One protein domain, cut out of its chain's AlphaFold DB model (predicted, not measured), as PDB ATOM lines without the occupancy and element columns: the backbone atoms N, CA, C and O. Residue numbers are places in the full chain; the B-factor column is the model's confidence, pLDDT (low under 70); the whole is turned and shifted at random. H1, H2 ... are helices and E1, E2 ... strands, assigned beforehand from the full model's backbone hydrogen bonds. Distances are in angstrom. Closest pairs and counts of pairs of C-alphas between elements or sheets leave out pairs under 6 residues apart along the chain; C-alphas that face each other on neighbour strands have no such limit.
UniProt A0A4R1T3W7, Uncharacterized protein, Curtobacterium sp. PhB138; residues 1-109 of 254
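Overview. This is residues 1 to 109 of the 254 residues of an uncharacterized protein of Curtobacterium sp. PhB138 (UniProt A0A4R1T3W7). Three helices, H1, H4 and H5, make a loose triangular bundle with H4 nearest the middle, and the strand hairpin E1 and E2 packs on H4 and H5, away from H1. H2 crosses H4 on the side away from H5, and the short H3 packs on H1. The printed part has 109 residues, with five named helices and then two named strands, H1 H2 H3 H4 H5 E1 E2; the sheet's order is E1, E2, antiparallel. The class is mostly helix. The whole is compact, with a radius of gyration of the C-alphas of 13.1 A, rounded, and spans 33 by 27 by 24 A.

Along the chain. H1, residues 2 to 16, begins at C-alpha 2 at (-38.826, -44.371, -21.936) and is 21.1 A long. H2, residues 22 to 33, is 16.6 A long, and H3, residues 48 to 55, 10.9 A. H4, residues 58 to 74, is the longest helix, 24.2 A, and ends at C-alpha 74 at (-21.619, -43.314, -2.789). H5, residues 78 to 90, is 18.3 A long. E1, residues 95 to 100, measures 14.4 A; E2, residues 103 to 108, measures 15.6 A and ends at C-alpha 108 at (-28.632, -57.996, -15.612).

Arrangement. H1 is the hub, touching four helices. H1 and H5 touch at a shallow tilt of 12 degrees, opposite ways; the closest C-alphas are those of Phe 5 and Ile 87, 6.7 A. H1 touches H4 at a steep tilt of 45 degrees, the same way, closest at Phe 13 and Val 68, C-alphas 6.7 A apart; of H4, residues 65 to 71 alone touch H1. H4 and H5 form a helical hairpin at a shallow tilt of 34 degrees, only just short of steep, closest at the C-alphas of Val 69 and Leu 81, 6.7 A. H1 and H3 touch, closest at the C-alphas of Trp 6 and Ser 49, 5.7 A. H1 and H2 only just touch, only at the corner, with 3 pairs of C-alphas within 8 A, the closest those of Asp 14 and His 22, 7.1 A. H2 and H4 are close but not clearly touching, about perpendicular at 75 degrees, closest at the C-alphas of Tyr 29 and Phe 67, 7.0 A. The closest C-alphas of H4 and E2 are those of Ala 70 and Ala 104, 5.0 A; those of H5 and E1 are Glu 85 and Ile 97, 5.9 A. E1 and E2 form a hairpin, with N 98 and O 105 at 2.9 A and N 100 and O 103 at 2.8 A, within hydrogen-bond range. In H1, H2, H3, H4 and H5 every O i to N i+4 pair is within hydrogen-bond range.

Size, cuts and confidence. The C-alphas farthest apart, those of Ala 45 and Ser 101, are 35.7 A apart. The printed part has no cut. The link from H2 to H3, residues 34 to 47, is long; the other links are tight. Mean pLDDT of the printed part is 91.5, with residues 1 to 2 and 45 to 46 under 70.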
ATOM      1  N   MET A   1     -42.782 -45.848 -20.714       56.06
ATOM      2  CA  MET A   1     -41.554 -46.530 -20.253       56.06
ATOM      3  C   MET A   1     -40.338 -45.622 -20.411       56.06
ATOM      4  O   MET A   1     -39.852 -45.147 -19.395       56.06
ATOM      5  N   ALA A   2     -39.945 -45.278 -21.648       69.38
ATOM      6  CA  ALA A   2     -38.826 -44.371 -21.936       69.38
ATOM      7  C   ALA A   2     -38.895 -43.046 -21.149       69.38
ATOM      8  O   ALA A   2     -37.926 -42.655 -20.516       69.38
ATOM      9  N   THR A   3     -40.063 -42.399 -21.093       84.88
ATOM     10  CA  THR A   3     -40.202 -41.080 -20.455       84.88
ATOM     11  C   THR A   3     -39.825 -41.073 -18.970       84.88
ATOM     12  O   THR A   3     -39.087 -40.193 -18.554       84.88
ATOM     13  N   ARG A   4     -40.265 -42.057 -18.166       93.31
ATOM     14  CA  ARG A   4     -39.958 -42.090 -16.719       93.31
ATOM     15  C   ARG A   4     -38.477 -42.352 -16.449       93.31
ATOM     16  O   ARG A   4     -37.919 -41.734 -15.550       93.31
ATOM     17  N   PHE A   5     -37.860 -43.230 -17.237       95.81
ATOM     18  CA  PHE A   5     -36.427 -43.501 -17.155       95.81
ATOM     19  C   PHE A   5     -35.603 -42.253 -17.492       95.81
ATOM     20  O   PHE A   5     -34.757 -41.852 -16.698       95.81
ATOM     21  N   TRP A   6     -35.898 -41.588 -18.614       95.38
ATOM     22  CA  TRP A   6     -35.185 -40.373 -19.009       95.38
ATOM     23  C   TRP A   6     -35.367 -39.240 -17.994       95.38
ATOM     24  O   TRP A   6     -34.389 -38.604 -17.616       95.38
ATOM     25  N   THR A   7     -36.583 -39.048 -17.467       95.69
ATOM     26  CA  THR A   7     -36.833 -38.074 -16.392       95.69
ATOM     27  C   THR A   7     -36.049 -38.399 -15.121       95.69
ATOM     28  O   THR A   7     -35.497 -37.491 -14.501       95.69
ATOM     29  N   TRP A   8     -35.985 -39.674 -14.721       96.88
ATOM     30  CA  TRP A   8     -35.172 -40.091 -13.579       96.88
ATOM     31  C   TRP A   8     -33.690 -39.785 -13.816       96.88
ATOM     32  O   TRP A   8     -33.040 -39.227 -12.928       96.88
ATOM     33  N   LEU A   9     -33.175 -40.102 -15.007       96.19
ATOM     34  CA  LEU A   9     -31.768 -39.927 -15.347       96.19
ATOM     35  C   LEU A   9     -31.373 -38.449 -15.339       96.19
ATOM     36  O   LEU A   9     -30.386 -38.095 -14.699       96.19
ATOM     37  N   ASP A  10     -32.176 -37.589 -15.969       95.31
ATOM     38  CA  ASP A  10     -31.934 -36.145 -16.005       95.31
ATOM     39  C   ASP A  10     -31.990 -35.537 -14.602       95.31
ATOM     40  O   ASP A  10     -31.042 -34.891 -14.170       95.31
ATOM     41  N   ARG A  11     -33.048 -35.820 -13.831       95.25
ATOM     42  CA  ARG A  11     -33.206 -35.294 -12.464       95.25
ATOM     43  C   ARG A  11     -32.041 -35.693 -11.554       95.25
ATOM     44  O   ARG A  11     -31.575 -34.881 -10.748       95.25
ATOM     45  N   SER A  12     -31.604 -36.947 -11.653       95.50
ATOM     46  CA  SER A  12     -30.508 -37.487 -10.843       95.50
ATOM     47  C   SER A  12     -29.175 -36.872 -11.264       95.50
ATOM     48  O   SER A  12     -28.410 -36.413 -10.419       95.50
ATOM     49  N   PHE A  13     -28.916 -36.782 -12.570       94.81
ATOM     50  CA  PHE A  13     -27.691 -36.194 -13.099       94.81
ATOM     51  C   PHE A  13     -27.579 -34.688 -12.825       94.81
ATOM     52  O   PHE A  13     -26.521 -34.235 -12.381       94.81
ATOM     53  N   ASP A  14     -28.665 -33.932 -13.003       93.88
ATOM     54  CA  ASP A  14     -28.737 -32.507 -12.664       93.88
ATOM     55  C   ASP A  14     -28.409 -32.306 -11.179       93.88
ATOM     56  O   ASP A  14     -27.653 -31.410 -10.808       93.88
ATOM     57  N   SER A  15     -28.928 -33.189 -10.319       93.50
ATOM     58  CA  SER A  15     -28.679 -33.158  -8.877       93.50
ATOM     59  C   SER A  15     -27.225 -33.491  -8.517       93.50
ATOM     60  O   SER A  15     -26.642 -32.776  -7.704       93.50
ATOM     61  N   LEU A  16     -26.605 -34.500  -9.151       92.31
ATOM     62  CA  LEU A  16     -25.166 -34.800  -8.999       92.31
ATOM     63  C   LEU A  16     -24.277 -33.639  -9.452       92.31
ATOM     64  O   LEU A  16     -23.174 -33.448  -8.944       92.31
ATOM     65  N   SER A  17     -24.756 -32.872 -10.421       92.25
ATOM     66  CA  SER A  17     -23.981 -31.834 -11.084       92.25
ATOM     67  C   SER A  17     -24.179 -30.440 -10.502       92.25
ATOM     68  O   SER A  17     -23.538 -29.508 -10.982       92.25
ATOM     69  N   ARG A  18     -25.014 -30.269  -9.467       89.25
ATOM     70  CA  ARG A  18     -25.314 -28.949  -8.877       89.25
ATOM     71  C   ARG A  18     -24.071 -28.179  -8.440       89.25
ATOM     72  O   ARG A  18     -24.016 -26.971  -8.633       89.25
ATOM     73  N   GLU A  19     -23.095 -28.867  -7.854       86.12
ATOM     74  CA  GLU A  19     -21.904 -28.222  -7.287       86.12
ATOM     75  C   GLU A  19     -20.783 -28.023  -8.312       86.12
ATOM     76  O   GLU A  19     -20.121 -26.990  -8.318       86.12
ATOM     77  N   LYS A  20     -20.558 -29.015  -9.180       88.69
ATOM     78  CA  LYS A  20     -19.399 -29.053 -10.089       88.69
ATOM     79  C   LYS A  20     -19.739 -28.744 -11.551       88.69
ATOM     80  O   LYS A  20     -18.841 -28.482 -12.346       88.69
ATOM     81  N   GLY A  21     -21.018 -28.774 -11.917       91.00
ATOM     82  CA  GLY A  21     -21.514 -28.616 -13.284       91.00
ATOM     83  C   GLY A  21     -21.492 -29.907 -14.114       91.00
ATOM     84  O   GLY A  21     -20.662 -30.795 -13.909       91.00
ATOM     85  N   HIS A  22     -22.393 -29.985 -15.105       92.81
ATOM     86  CA  HIS A  22     -22.594 -31.165 -15.968       92.81
ATOM     87  C   HIS A  22     -21.302 -31.650 -16.640       92.81
ATOM     88  O   HIS A  22     -21.005 -32.845 -16.640       92.81
ATOM     89  N   LYS A  23     -20.503 -30.719 -17.182       92.81
ATOM     90  CA  LYS A  23     -19.248 -31.039 -17.877       92.81
ATOM     91  C   LYS A  23     -18.240 -31.735 -16.973       92.81
ATOM     92  O   LYS A  23     -17.564 -32.646 -17.430       92.81
ATOM     93  N   VAL A  24     -18.134 -31.322 -15.709       93.56
ATOM     94  CA  VAL A  24     -17.151 -31.888 -14.775       93.56
ATOM     95  C   VAL A  24     -17.559 -33.298 -14.373       93.56
ATOM     96  O   VAL A  24     -16.747 -34.211 -14.465       93.56
ATOM     97  N   VAL A  25     -18.828 -33.501 -14.008       93.69
ATOM     98  CA  VAL A  25     -19.336 -34.835 -13.650       93.69
ATOM     99  C   VAL A  25     -19.207 -35.805 -14.825       93.69
ATOM    100  O   VAL A  25     -18.806 -36.952 -14.637       93.69
ATOM    101  N   MET A  26     -19.490 -35.352 -16.049       95.25
ATOM    102  CA  MET A  26     -19.328 -36.207 -17.222       95.25
ATOM    103  C   MET A  26     -17.857 -36.415 -17.617       95.25
ATOM    104  O   MET A  26     -17.510 -37.492 -18.088       95.25
ATOM    105  N   ALA A  27     -16.963 -35.455 -17.359       94.75
ATOM    106  CA  ALA A  27     -15.527 -35.655 -17.568       94.75
ATOM    107  C   ALA A  27     -14.968 -36.736 -16.630       94.75
ATOM    108  O   ALA A  27     -14.156 -37.554 -17.055       94.75
ATOM    109  N   GLU A  28     -15.457 -36.803 -15.384       94.81
ATOM    110  CA  GLU A  28     -15.131 -37.899 -14.462       94.81
ATOM    111  C   GLU A  28     -15.590 -39.261 -15.023       94.81
ATOM    112  O   GLU A  28     -14.880 -40.260 -14.886       94.81
ATOM    113  N   TYR A  29     -16.762 -39.326 -15.671       95.25
ATOM    114  CA  TYR A  29     -17.218 -40.531 -16.374       95.25
ATOM    115  C   TYR A  29     -16.306 -40.879 -17.560       95.25
ATOM    116  O   TYR A  29     -15.854 -42.023 -17.667       95.25
ATOM    117  N   ASP A  30     -16.011 -39.900 -18.419       95.44
ATOM    118  CA  ASP A  30     -15.194 -40.079 -19.620       95.44
ATOM    119  C   ASP A  30     -13.790 -40.592 -19.277       95.44
ATOM    120  O   ASP A  30     -13.297 -41.522 -19.919       95.44
ATOM    121  N   GLU A  31     -13.171 -40.043 -18.229       94.50
ATOM    122  CA  GLU A  31     -11.864 -40.470 -17.729       94.50
ATOM    123  C   GLU A  31     -11.915 -41.900 -17.176       94.50
ATOM    124  O   GLU A  31     -11.117 -42.754 -17.574       94.50
ATOM    125  N   ARG A  32     -12.898 -42.200 -16.312       92.06
ATOM    126  CA  ARG A  32     -13.080 -43.541 -15.727       92.06
ATOM    127  C   ARG A  32     -13.295 -44.612 -16.795       92.06
ATOM    128  O   ARG A  32     -12.798 -45.728 -16.649       92.06
ATOM    129  N   ARG A  33     -14.040 -44.292 -17.856       90.31
ATOM    130  CA  ARG A  33     -14.343 -45.214 -18.962       90.31
ATOM    131  C   ARG A  33     -13.330 -45.157 -20.102       90.31
ATOM    132  O   ARG A  33     -13.409 -45.993 -20.997       90.31
ATOM    133  N   ARG A  34     -12.371 -44.224 -20.063       91.56
ATOM    134  CA  ARG A  34     -11.409 -43.962 -21.146       91.56
ATOM    135  C   ARG A  34     -12.120 -43.796 -22.495       91.56
ATOM    136  O   ARG A  34     -11.758 -44.435 -23.484       91.56
ATOM    137  N   MET A  35     -13.169 -42.972 -22.507       89.75
ATOM    138  CA  MET A  35     -14.020 -42.759 -23.680       89.75
ATOM    139  C   MET A  35     -13.200 -42.225 -24.858       89.75
ATOM    140  O   MET A  35     -12.526 -41.204 -24.744       89.75
ATOM    141  N   ARG A  36     -13.281 -42.906 -26.009       88.88
ATOM    142  CA  ARG A  36     -12.672 -42.422 -27.264       88.88
ATOM    143  C   ARG A  36     -13.351 -41.153 -27.768       88.88
ATOM    144  O   ARG A  36     -12.688 -40.273 -28.302       88.88
ATOM    145  N   GLU A  37     -14.663 -41.081 -27.578       91.69
ATOM    146  CA  GLU A  37     -15.496 -39.931 -27.906       91.69
ATOM    147  C   GLU A  37     -16.141 -39.425 -26.608       91.69
ATOM    148  O   GLU A  37     -17.149 -39.986 -26.174       91.69
ATOM    149  N   PRO A  38     -15.531 -38.425 -25.944       92.94
ATOM    150  CA  PRO A  38     -16.003 -37.923 -24.658       92.94
ATOM    151  C   PRO A  38     -17.403 -37.305 -24.738       92.94
ATOM    152  O   PRO A  38     -17.721 -36.594 -25.694       92.94
ATOM    153  N   LEU A  39     -18.212 -37.517 -23.699       92.94
ATOM    154  CA  LEU A  39     -19.543 -36.925 -23.553       92.94
ATOM    155  C   LEU A  39     -19.517 -35.545 -22.889       92.94
ATOM    156  O   LEU A  39     -20.426 -34.737 -23.099       92.94
ATOM    157  N   ALA A  40     -18.489 -35.240 -22.095       93.25
ATOM    158  CA  ALA A  40     -18.372 -33.980 -21.366       93.25
ATOM    159  C   ALA A  40     -18.502 -32.720 -22.241       93.25
ATOM    160  O   ALA A  40     -19.187 -31.787 -21.814       93.25
ATOM    161  N   PRO A  41     -17.937 -32.652 -23.466       91.19
ATOM    162  CA  PRO A  41     -18.113 -31.491 -24.340       91.19
ATOM    163  C   PRO A  41     -19.573 -31.235 -24.747       91.19
ATOM    164  O   PRO A  41     -19.939 -30.089 -25.003       91.19
ATOM    165  N   GLU A  42     -20.409 -32.276 -24.769       89.50
ATOM    166  CA  GLU A  42     -21.824 -32.207 -25.153       89.50
ATOM    167  C   GLU A  42     -22.763 -31.918 -23.973       89.50
ATOM    168  O   GLU A  42     -23.871 -31.410 -24.164       89.50
ATOM    169  N   CYS A  43     -22.320 -32.203 -22.746       83.19
ATOM    170  CA  CYS A  43     -23.091 -32.024 -21.516       83.19
ATOM    171  C   CYS A  43     -23.039 -30.558 -21.052       83.19
ATOM    172  O   CYS A  43     -22.303 -30.196 -20.138       83.19
ATOM    173  N   GLY A  44     -23.782 -29.682 -21.732       74.75
ATOM    174  CA  GLY A  44     -23.840 -28.246 -21.432       74.75
ATOM    175  C   GLY A  44     -25.258 -27.683 -21.475       74.75
ATOM    176  O   GLY A  44     -25.891 -27.528 -20.438       74.75
ATOM    177  N   ALA A  45     -25.740 -27.358 -22.675       61.69
ATOM    178  CA  ALA A  45     -27.029 -26.687 -22.889       61.69
ATOM    179  C   ALA A  45     -28.245 -27.636 -22.924       61.69
ATOM    180  O   ALA A  45     -29.378 -27.173 -23.019       61.69
ATOM    181  N   TYR A  46     -28.021 -28.950 -22.877       65.56
ATOM    182  CA  TYR A  46     -29.057 -29.969 -23.024       65.56
ATOM    183  C   TYR A  46     -29.105 -30.886 -21.804       65.56
ATOM    184  O   TYR A  46     -28.070 -31.155 -21.193       65.56
ATOM    185  N   HIS A  47     -30.296 -31.412 -21.510       84.69
ATOM    186  CA  HIS A  47     -30.466 -32.545 -20.604       84.69
ATOM    187  C   HIS A  47     -29.623 -33.743 -21.067       84.69
ATOM    188  O   HIS A  47     -29.468 -33.971 -22.273       84.69
ATOM    189  N   LEU A  48     -29.086 -34.513 -20.117       90.69
ATOM    190  CA  LEU A  48     -28.245 -35.679 -20.394       90.69
ATOM    191  C   LEU A  48     -28.953 -36.679 -21.320       90.69
ATOM    192  O   LEU A  48     -28.346 -37.203 -22.256       90.69
ATOM    193  N   SER A  49     -30.252 -36.882 -21.120       92.38
ATOM    194  CA  SER A  49     -31.089 -37.738 -21.956       92.38
ATOM    195  C   SER A  49     -31.060 -37.345 -23.435       92.38
ATOM    196  O   SER A  49     -31.048 -38.230 -24.283       92.38
ATOM    197  N   ASN A  50     -30.973 -36.055 -23.777       91.75
ATOM    198  CA  ASN A  50     -30.875 -35.600 -25.168       91.75
ATOM    199  C   ASN A  50     -29.513 -35.928 -25.784       91.75
ATOM    200  O   ASN A  50     -29.423 -36.196 -26.981       91.75
ATOM    201  N   VAL A  51     -28.434 -35.885 -24.997       92.94
ATOM    202  CA  VAL A  51     -27.105 -36.301 -25.467       92.94
ATOM    203  C   VAL A  51     -27.123 -37.798 -25.774       92.94
ATOM    204  O   VAL A  51     -26.764 -38.198 -26.879       92.94
ATOM    205  N   LEU A  52     -27.630 -38.610 -24.845       94.06
ATOM    206  CA  LEU A  52     -27.683 -40.066 -24.990       94.06
ATOM    207  C   LEU A  52     -28.624 -40.514 -26.117       94.06
ATOM    208  O   LEU A  52     -28.241 -41.343 -26.937       94.06
ATOM    209  N   GLN A  53     -29.808 -39.907 -26.232       93.12
ATOM    210  CA  GLN A  53     -30.750 -40.204 -27.315       93.12
ATOM    211  C   GLN A  53     -30.198 -39.829 -28.695       93.12
ATOM    212  O   GLN A  53     -30.427 -40.562 -29.652       93.12
ATOM    213  N   ARG A  54     -29.436 -38.728 -28.817       92.50
ATOM    214  CA  ARG A  54     -28.765 -38.368 -30.082       92.50
ATOM    215  C   ARG A  54     -27.660 -39.352 -30.455       92.50
ATOM    216  O   ARG A  54     -27.470 -39.610 -31.638       92.50
ATOM    217  N   ARG A  55     -26.932 -39.876 -29.464       92.19
ATOM    218  CA  ARG A  55     -25.920 -40.922 -29.673       92.19
ATOM    219  C   ARG A  55     -26.559 -42.257 -30.073       92.19
ATOM    220  O   ARG A  55     -25.960 -42.981 -30.858       92.19
ATOM    221  N   GLY A  56     -27.761 -42.555 -29.572       88.31
ATOM    222  CA  GLY A  56     -28.550 -43.724 -29.975       88.31
ATOM    223  C   GLY A  56     -27.913 -45.068 -29.609       88.31
ATOM    224  O   GLY A  56     -28.190 -46.070 -30.261       88.31
ATOM    225  N   ASP A  57     -27.038 -45.079 -28.600       92.06
ATOM    226  CA  ASP A  57     -26.307 -46.260 -28.140       92.06
ATOM    227  C   ASP A  57     -26.838 -46.705 -26.766       92.06
ATOM    228  O   ASP A  57     -26.696 -46.012 -25.750       92.06
ATOM    229  N   ASP A  58     -27.463 -47.881 -26.737       90.50
ATOM    230  CA  ASP A  58     -28.023 -48.477 -25.524       90.50
ATOM    231  C   ASP A  58     -26.934 -48.858 -24.512       90.50
ATOM    232  O   ASP A  58     -27.113 -48.654 -23.310       90.50
ATOM    233  N   ASN A  59     -25.779 -49.353 -24.969       91.06
ATOM    234  CA  ASN A  59     -24.670 -49.710 -24.081       91.06
ATOM    235  C   ASN A  59     -24.092 -48.461 -23.421       91.06
ATOM    236  O   ASN A  59     -23.796 -48.462 -22.223       91.06
ATOM    237  N   LEU A  60     -23.976 -47.374 -24.182       93.56
ATOM    238  CA  LEU A  60     -23.595 -46.076 -23.642       93.56
ATOM    239  C   LEU A  60     -24.613 -45.586 -22.607       93.56
ATOM    240  O   LEU A  60     -24.226 -45.165 -21.516       93.56
ATOM    241  N   THR A  61     -25.906 -45.690 -22.921       95.25
ATOM    242  CA  THR A  61     -26.998 -45.284 -22.026       95.25
ATOM    243  C   THR A  61     -26.933 -46.033 -20.696       95.25
ATOM    244  O   THR A  61     -26.954 -45.410 -19.629       95.25
ATOM    245  N   TRP A  62     -26.775 -47.357 -20.727       95.50
ATOM    246  CA  TRP A  62     -26.641 -48.164 -19.515       95.50
ATOM    247  C   TRP A  62     -25.320 -47.934 -18.787       95.50
ATOM    248  O   TRP A  62     -25.301 -47.927 -17.559       95.50
ATOM    249  N   SER A  63     -24.229 -47.669 -19.504       95.50
ATOM    250  CA  SER A  63     -22.930 -47.348 -18.903       95.50
ATOM    251  C   SER A  63     -22.965 -46.031 -18.121       95.50
ATOM    252  O   SER A  63     -22.417 -45.956 -17.017       95.50
ATOM    253  N   VAL A  64     -23.638 -45.007 -18.656       96.19
ATOM    254  CA  VAL A  64     -23.856 -43.729 -17.963       96.19
ATOM    255  C   VAL A  64     -24.845 -43.893 -16.809       96.19
ATOM    256  O   VAL A  64     -24.611 -43.367 -15.724       96.19
ATOM    257  N   THR A  65     -25.906 -44.680 -16.996       96.81
ATOM    258  CA  THR A  65     -26.859 -45.004 -15.922       96.81
ATOM    259  C   THR A  65     -26.163 -45.709 -14.758       96.81
ATOM    260  O   THR A  65     -26.341 -45.309 -13.613       96.81
ATOM    261  N   ASP A  66     -25.306 -46.696 -15.036       96.25
ATOM    262  CA  ASP A  66     -24.494 -47.394 -14.031       96.25
ATOM    263  C   ASP A  66     -23.561 -46.442 -13.275       96.25
ATOM    264  O   ASP A  66     -23.388 -46.573 -12.064       96.25
ATOM    265  N   PHE A  67     -23.004 -45.440 -13.959       95.75
ATOM    266  CA  PHE A  67     -22.215 -44.394 -13.312       95.75
ATOM    267  C   PHE A  67     -23.062 -43.524 -12.371       95.75
ATOM    268  O   PHE A  67     -22.652 -43.292 -11.234       95.75
ATOM    269  N   VAL A  68     -24.249 -43.083 -12.802       96.12
ATOM    270  CA  VAL A  68     -25.172 -42.301 -11.959       96.12
ATOM    271  C   VAL A  68     -25.624 -43.114 -10.742       96.12
ATOM    272  O   VAL A  68     -25.611 -42.598  -9.627       96.12
ATOM    273  N   VAL A  69     -25.949 -44.397 -10.929       97.00
ATOM    274  CA  VAL A  69     -26.305 -45.336  -9.853       97.00
ATOM    275  C   VAL A  69     -25.163 -45.502  -8.854       97.00
ATOM    276  O   VAL A  69     -25.388 -45.400  -7.648       97.00
ATOM    277  N   ALA A  70     -23.932 -45.702  -9.329       94.81
ATOM    278  CA  ALA A  70     -22.768 -45.822  -8.456       94.81
ATOM    279  C   ALA A  70     -22.569 -44.555  -7.606       94.81
ATOM    280  O   ALA A  70     -22.398 -44.650  -6.392       94.81
ATOM    281  N   ARG A  71     -22.677 -43.365  -8.216       94.62
ATOM    282  CA  ARG A  71     -22.591 -42.080  -7.500       94.62
ATOM    283  C   ARG A  71     -23.721 -41.883  -6.496       94.62
ATOM    284  O   ARG A  71     -23.469 -41.409  -5.393       94.62
ATOM    285  N   ALA A  72     -24.947 -42.256  -6.850       94.81
ATOM    286  CA  ALA A  72     -26.080 -42.196  -5.932       94.81
ATOM    287  C   ALA A  72     -25.844 -43.082  -4.697       94.81
ATOM    288  O   ALA A  72     -26.107 -42.645  -3.578       94.81
ATOM    289  N   GLY A  73     -25.280 -44.281  -4.886       94.00
ATOM    290  CA  GLY A  73     -24.866 -45.161  -3.792       94.00
ATOM    291  C   GLY A  73     -23.771 -44.554  -2.910       94.00
ATOM    292  O   GLY A  73     -23.916 -44.541  -1.691       94.00
ATOM    293  N   GLU A  74     -22.714 -43.994  -3.510       93.12
ATOM    294  CA  GLU A  74     -21.619 -43.314  -2.789       93.12
ATOM    295  C   GLU A  74     -22.119 -42.137  -1.928       93.12
ATOM    296  O   GLU A  74     -21.599 -41.901  -0.839       93.12
ATOM    297  N   LEU A  75     -23.130 -41.407  -2.407       92.88
ATOM    298  CA  LEU A  75     -23.712 -40.243  -1.730       92.88
ATOM    299  C   LEU A  75     -24.872 -40.592  -0.781       92.88
ATOM    300  O   LEU A  75     -25.421 -39.699  -0.139       92.88
ATOM    301  N   GLY A  76     -25.264 -41.867  -0.683       93.00
ATOM    302  CA  GLY A  76     -26.356 -42.306   0.191       93.00
ATOM    303  C   GLY A  76     -27.764 -41.938  -0.300       93.00
ATOM    304  O   GLY A  76     -28.704 -41.899   0.493       93.00
ATOM    305  N   TYR A  77     -27.951 -41.687  -1.598       94.19
ATOM    306  CA  TYR A  77     -29.259 -41.393  -2.195       94.19
ATOM    307  C   TYR A  77     -30.069 -42.668  -2.478       94.19
ATOM    308  O   TYR A  77     -30.417 -42.954  -3.623       94.19
ATOM    309  N   SER A  78     -30.404 -43.429  -1.430       93.06
ATOM    310  CA  SER A  78     -31.157 -44.693  -1.540       93.06
ATOM    311  C   SER A  78     -32.480 -44.538  -2.293       93.06
ATOM    312  O   SER A  78     -32.765 -45.319  -3.193       93.06
ATOM    313  N   HIS A  79     -33.225 -43.464  -2.025       95.12
ATOM    314  CA  HIS A  79     -34.487 -43.178  -2.712       95.12
ATOM    315  C   HIS A  79     -34.348 -43.045  -4.241       95.12
ATOM    316  O   HIS A  79     -35.294 -43.338  -4.962       95.12
ATOM    317  N   TRP A  80     -33.183 -42.642  -4.774       95.62
ATOM    318  CA  TRP A  80     -32.969 -42.634  -6.230       95.62
ATOM    319  C   TRP A  80     -32.821 -44.039  -6.792       95.62
ATOM    320  O   TRP A  80     -33.269 -44.297  -7.908       95.62
ATOM    321  N   LEU A  81     -32.167 -44.921  -6.036       97.12
ATOM    322  CA  LEU A  81     -31.984 -46.318  -6.404       97.12
ATOM    323  C   LEU A  81     -33.328 -47.050  -6.379       97.12
ATOM    324  O   LEU A  81     -33.639 -47.756  -7.334       97.12
ATOM    325  N   ASP A  82     -34.142 -46.801  -5.351       96.94
ATOM    326  CA  ASP A  82     -35.492 -47.359  -5.218       96.94
ATOM    327  C   ASP A  82     -36.417 -46.866  -6.344       96.94
ATOM    328  O   ASP A  82     -37.120 -47.663  -6.968       96.94
ATOM    329  N   ASP A  83     -36.367 -45.566  -6.669       97.06
ATOM    330  CA  ASP A  83     -37.109 -44.989  -7.796       97.06
ATOM    331  C   ASP A  83     -36.734 -45.669  -9.123       97.06
ATOM    332  O   ASP A  83     -37.615 -46.014  -9.920       97.06
ATOM    333  N   LEU A  84     -35.430 -45.857  -9.382       97.75
ATOM    334  CA  LEU A  84     -34.971 -46.518 -10.602       97.75
ATOM    335  C   LEU A  84     -35.374 -47.989 -10.615       97.75
ATOM    336  O   LEU A  84     -35.904 -48.437 -11.627       97.75
ATOM    337  N   GLU A  85     -35.180 -48.731  -9.524       96.81
ATOM    338  CA  GLU A  85     -35.590 -50.139  -9.454       96.81
ATOM    339  C   GLU A  85     -37.087 -50.284  -9.736       96.81
ATOM    340  O   GLU A  85     -37.463 -51.106 -10.568       96.81
ATOM    341  N   GLY A  86     -37.931 -49.417  -9.168       96.75
ATOM    342  CA  GLY A  86     -39.364 -49.411  -9.452       96.75
ATOM    343  C   GLY A  86     -39.685 -49.139 -10.928       96.75
ATOM    344  O   GLY A  86     -40.585 -49.765 -11.492       96.75
ATOM    345  N   ILE A  87     -38.938 -48.246 -11.591       97.06
ATOM    346  CA  ILE A  87     -39.063 -48.019 -13.041       97.06
ATOM    347  C   ILE A  87     -38.651 -49.273 -13.826       97.06
ATOM    348  O   ILE A  87     -39.352 -49.662 -14.765       97.06
ATOM    349  N   LEU A  88     -37.530 -49.901 -13.467       95.88
ATOM    350  CA  LEU A  88     -37.008 -51.097 -14.133       95.88
ATOM    351  C   LEU A  88     -37.933 -52.308 -13.947       95.88
ATOM    352  O   LEU A  88     -38.146 -53.068 -14.888       95.88
ATOM    353  N   GLU A  89     -38.528 -52.460 -12.769       94.31
ATOM    354  CA  GLU A  89     -39.446 -53.549 -12.452       94.31
ATOM    355  C   GLU A  89     -40.788 -53.382 -13.175       94.31
ATOM    356  O   GLU A  89     -41.203 -54.272 -13.916       94.31
ATOM    357  N   GLN A  90     -41.424 -52.208 -13.067       94.44
ATOM    358  CA  GLN A  90     -42.692 -51.910 -13.758       94.44
ATOM    359  C   GLN A  90     -42.578 -52.009 -15.283       94.44
ATOM    360  O   GLN A  90     -43.585 -52.138 -15.981       94.44
ATOM    361  N   SER A  91     -41.358 -51.901 -15.809       91.75
ATOM    362  CA  SER A  91     -41.078 -52.002 -17.236       91.75
ATOM    363  C   SER A  91     -40.720 -53.411 -17.711       91.75
ATOM    364  O   SER A  91     -40.592 -53.610 -18.915       91.75
ATOM    365  N   GLY A  92     -40.558 -54.386 -16.810       91.00
ATOM    366  CA  GLY A  92     -40.053 -55.710 -17.175       91.00
ATOM    367  C   GLY A  92     -38.633 -55.661 -17.749       91.00
ATOM    368  O   GLY A  92     -38.285 -56.471 -18.607       91.00
ATOM    369  N   SER A  93     -37.826 -54.682 -17.325       93.12
ATOM    370  CA  SER A  93     -36.466 -54.492 -17.826       93.12
ATOM    371  C   SER A  93     -35.589 -55.704 -17.520       93.12
ATOM    372  O   SER A  93     -35.617 -56.247 -16.415       93.12
ATOM    373  N   ALA A  94     -34.723 -56.068 -18.469       93.69
ATOM    374  CA  ALA A  94     -33.660 -57.047 -18.246       93.69
ATOM    375  C   ALA A  94     -32.600 -56.565 -17.236       93.69
ATOM    376  O   ALA A  94     -31.766 -57.360 -16.815       93.69
ATOM    377  N   TRP A  95     -32.630 -55.291 -16.839       96.00
ATOM    378  CA  TRP A  95     -31.720 -54.682 -15.872       96.00
ATOM    379  C   TRP A  95     -32.395 -54.458 -14.515       96.00
ATOM    380  O   TRP A  95     -33.606 -54.230 -14.434       96.00
ATOM    381  N   ARG A  96     -31.590 -54.488 -13.454       95.50
ATOM    382  CA  ARG A  96     -31.960 -54.167 -12.070       95.50
ATOM    383  C   ARG A  96     -30.840 -53.403 -11.374       95.50
ATOM    384  O   ARG A  96     -29.700 -53.397 -11.842       95.50
ATOM    385  N   ILE A  97     -31.158 -52.836 -10.222       95.50
ATOM    386  CA  ILE A  97     -30.185 -52.374  -9.247       95.50
ATOM    387  C   ILE A  97     -29.699 -53.571  -8.425       95.50
ATOM    388  O   ILE A  97     -30.482 -54.378  -7.908       95.50
ATOM    389  N   GLY A  98     -28.379 -53.688  -8.344       91.25
ATOM    390  CA  GLY A  98     -27.654 -54.679  -7.562       91.25
ATOM    391  C   GLY A  98     -26.579 -54.035  -6.694       91.25
ATOM    392  O   GLY A  98     -26.379 -52.817  -6.699       91.25
ATOM    393  N   THR A  99     -25.876 -54.873  -5.933       85.50
ATOM    394  CA  THR A  99     -24.765 -54.459  -5.065       85.50
ATOM    395  C   THR A  99     -23.493 -55.206  -5.459       85.50
ATOM    396  O   THR A  99     -23.475 -56.431  -5.519       85.50
ATOM    397  N   ARG A 100     -22.412 -54.462  -5.704       73.44
ATOM    398  CA  ARG A 100     -21.106 -54.936  -6.179       73.44
ATOM    399  C   ARG A 100     -20.048 -54.576  -5.143       73.44
ATOM    400  O   ARG A 100     -19.704 -53.404  -5.018       73.44
ATOM    401  N   SER A 101     -19.577 -55.545  -4.360       70.62
ATOM    402  CA  SER A 101     -18.611 -55.311  -3.271       70.62
ATOM    403  C   SER A 101     -19.001 -54.136  -2.352       70.62
ATOM    404  O   SER A 101     -18.164 -53.323  -1.974       70.62
ATOM    405  N   GLY A 102     -20.297 -54.016  -2.039       75.44
ATOM    406  CA  GLY A 102     -20.854 -52.939  -1.210       75.44
ATOM    407  C   GLY A 102     -21.243 -51.650  -1.950       75.44
ATOM    408  O   GLY A 102     -21.827 -50.769  -1.328       75.44
ATOM    409  N   ALA A 103     -20.984 -51.530  -3.255       85.69
ATOM    410  CA  ALA A 103     -21.365 -50.368  -4.062       85.69
ATOM    411  C   ALA A 103     -22.584 -50.651  -4.956       85.69
ATOM    412  O   ALA A 103     -22.703 -51.730  -5.535       85.69
ATOM    413  N   ALA A 104     -23.468 -49.667  -5.126       93.75
ATOM    414  CA  ALA A 104     -24.612 -49.788  -6.027       93.75
ATOM    415  C   ALA A 104     -24.175 -49.932  -7.499       93.75
ATOM    416  O   ALA A 104     -23.137 -49.417  -7.935       93.75
ATOM    417  N   GLY A 105     -24.975 -50.639  -8.292       94.12
ATOM    418  CA  GLY A 105     -24.724 -50.792  -9.719       94.12
ATOM    419  C   GLY A 105     -25.908 -51.305 -10.500       94.12
ATOM    420  O   GLY A 105     -26.834 -51.871  -9.926       94.12
ATOM    421  N   VAL A 106     -25.844 -51.128 -11.816       95.88
ATOM    422  CA  VAL A 106     -26.782 -51.776 -12.729       95.88
ATOM    423  C   VAL A 106     -26.227 -53.141 -13.122       95.88
ATOM    424  O   VAL A 106     -25.067 -53.270 -13.525       95.88
ATOM    425  N   GLU A 107     -27.069 -54.162 -13.008       95.12
ATOM    426  CA  GLU A 107     -26.752 -55.537 -13.380       95.12
ATOM    427  C   GLU A 107     -27.932 -56.205 -14.087       95.12
ATOM    428  O   GLU A 107     -29.094 -55.812 -13.932       95.12
ATOM    429  N   ARG A 108     -27.632 -57.211 -14.904       94.50
ATOM    430  CA  ARG A 108     -28.632 -57.996 -15.612       94.50
ATOM    431  C   ARG A 108     -29.409 -58.841 -14.607       94.50
ATOM    432  O   ARG A 108     -28.832 -59.461 -13.715       94.50
ATOM    433  N   ARG A 109     -30.729 -58.899 -14.772       93.06
ATOM    434  CA  ARG A 109     -31.597 -59.748 -13.966       93.06
ATOM    435  C   ARG A 109     -31.231 -61.215 -14.164       93.06
ATOM    436  O   ARG A 109     -30.992 -61.694 -15.269       93.06
TER     437      ARG A 109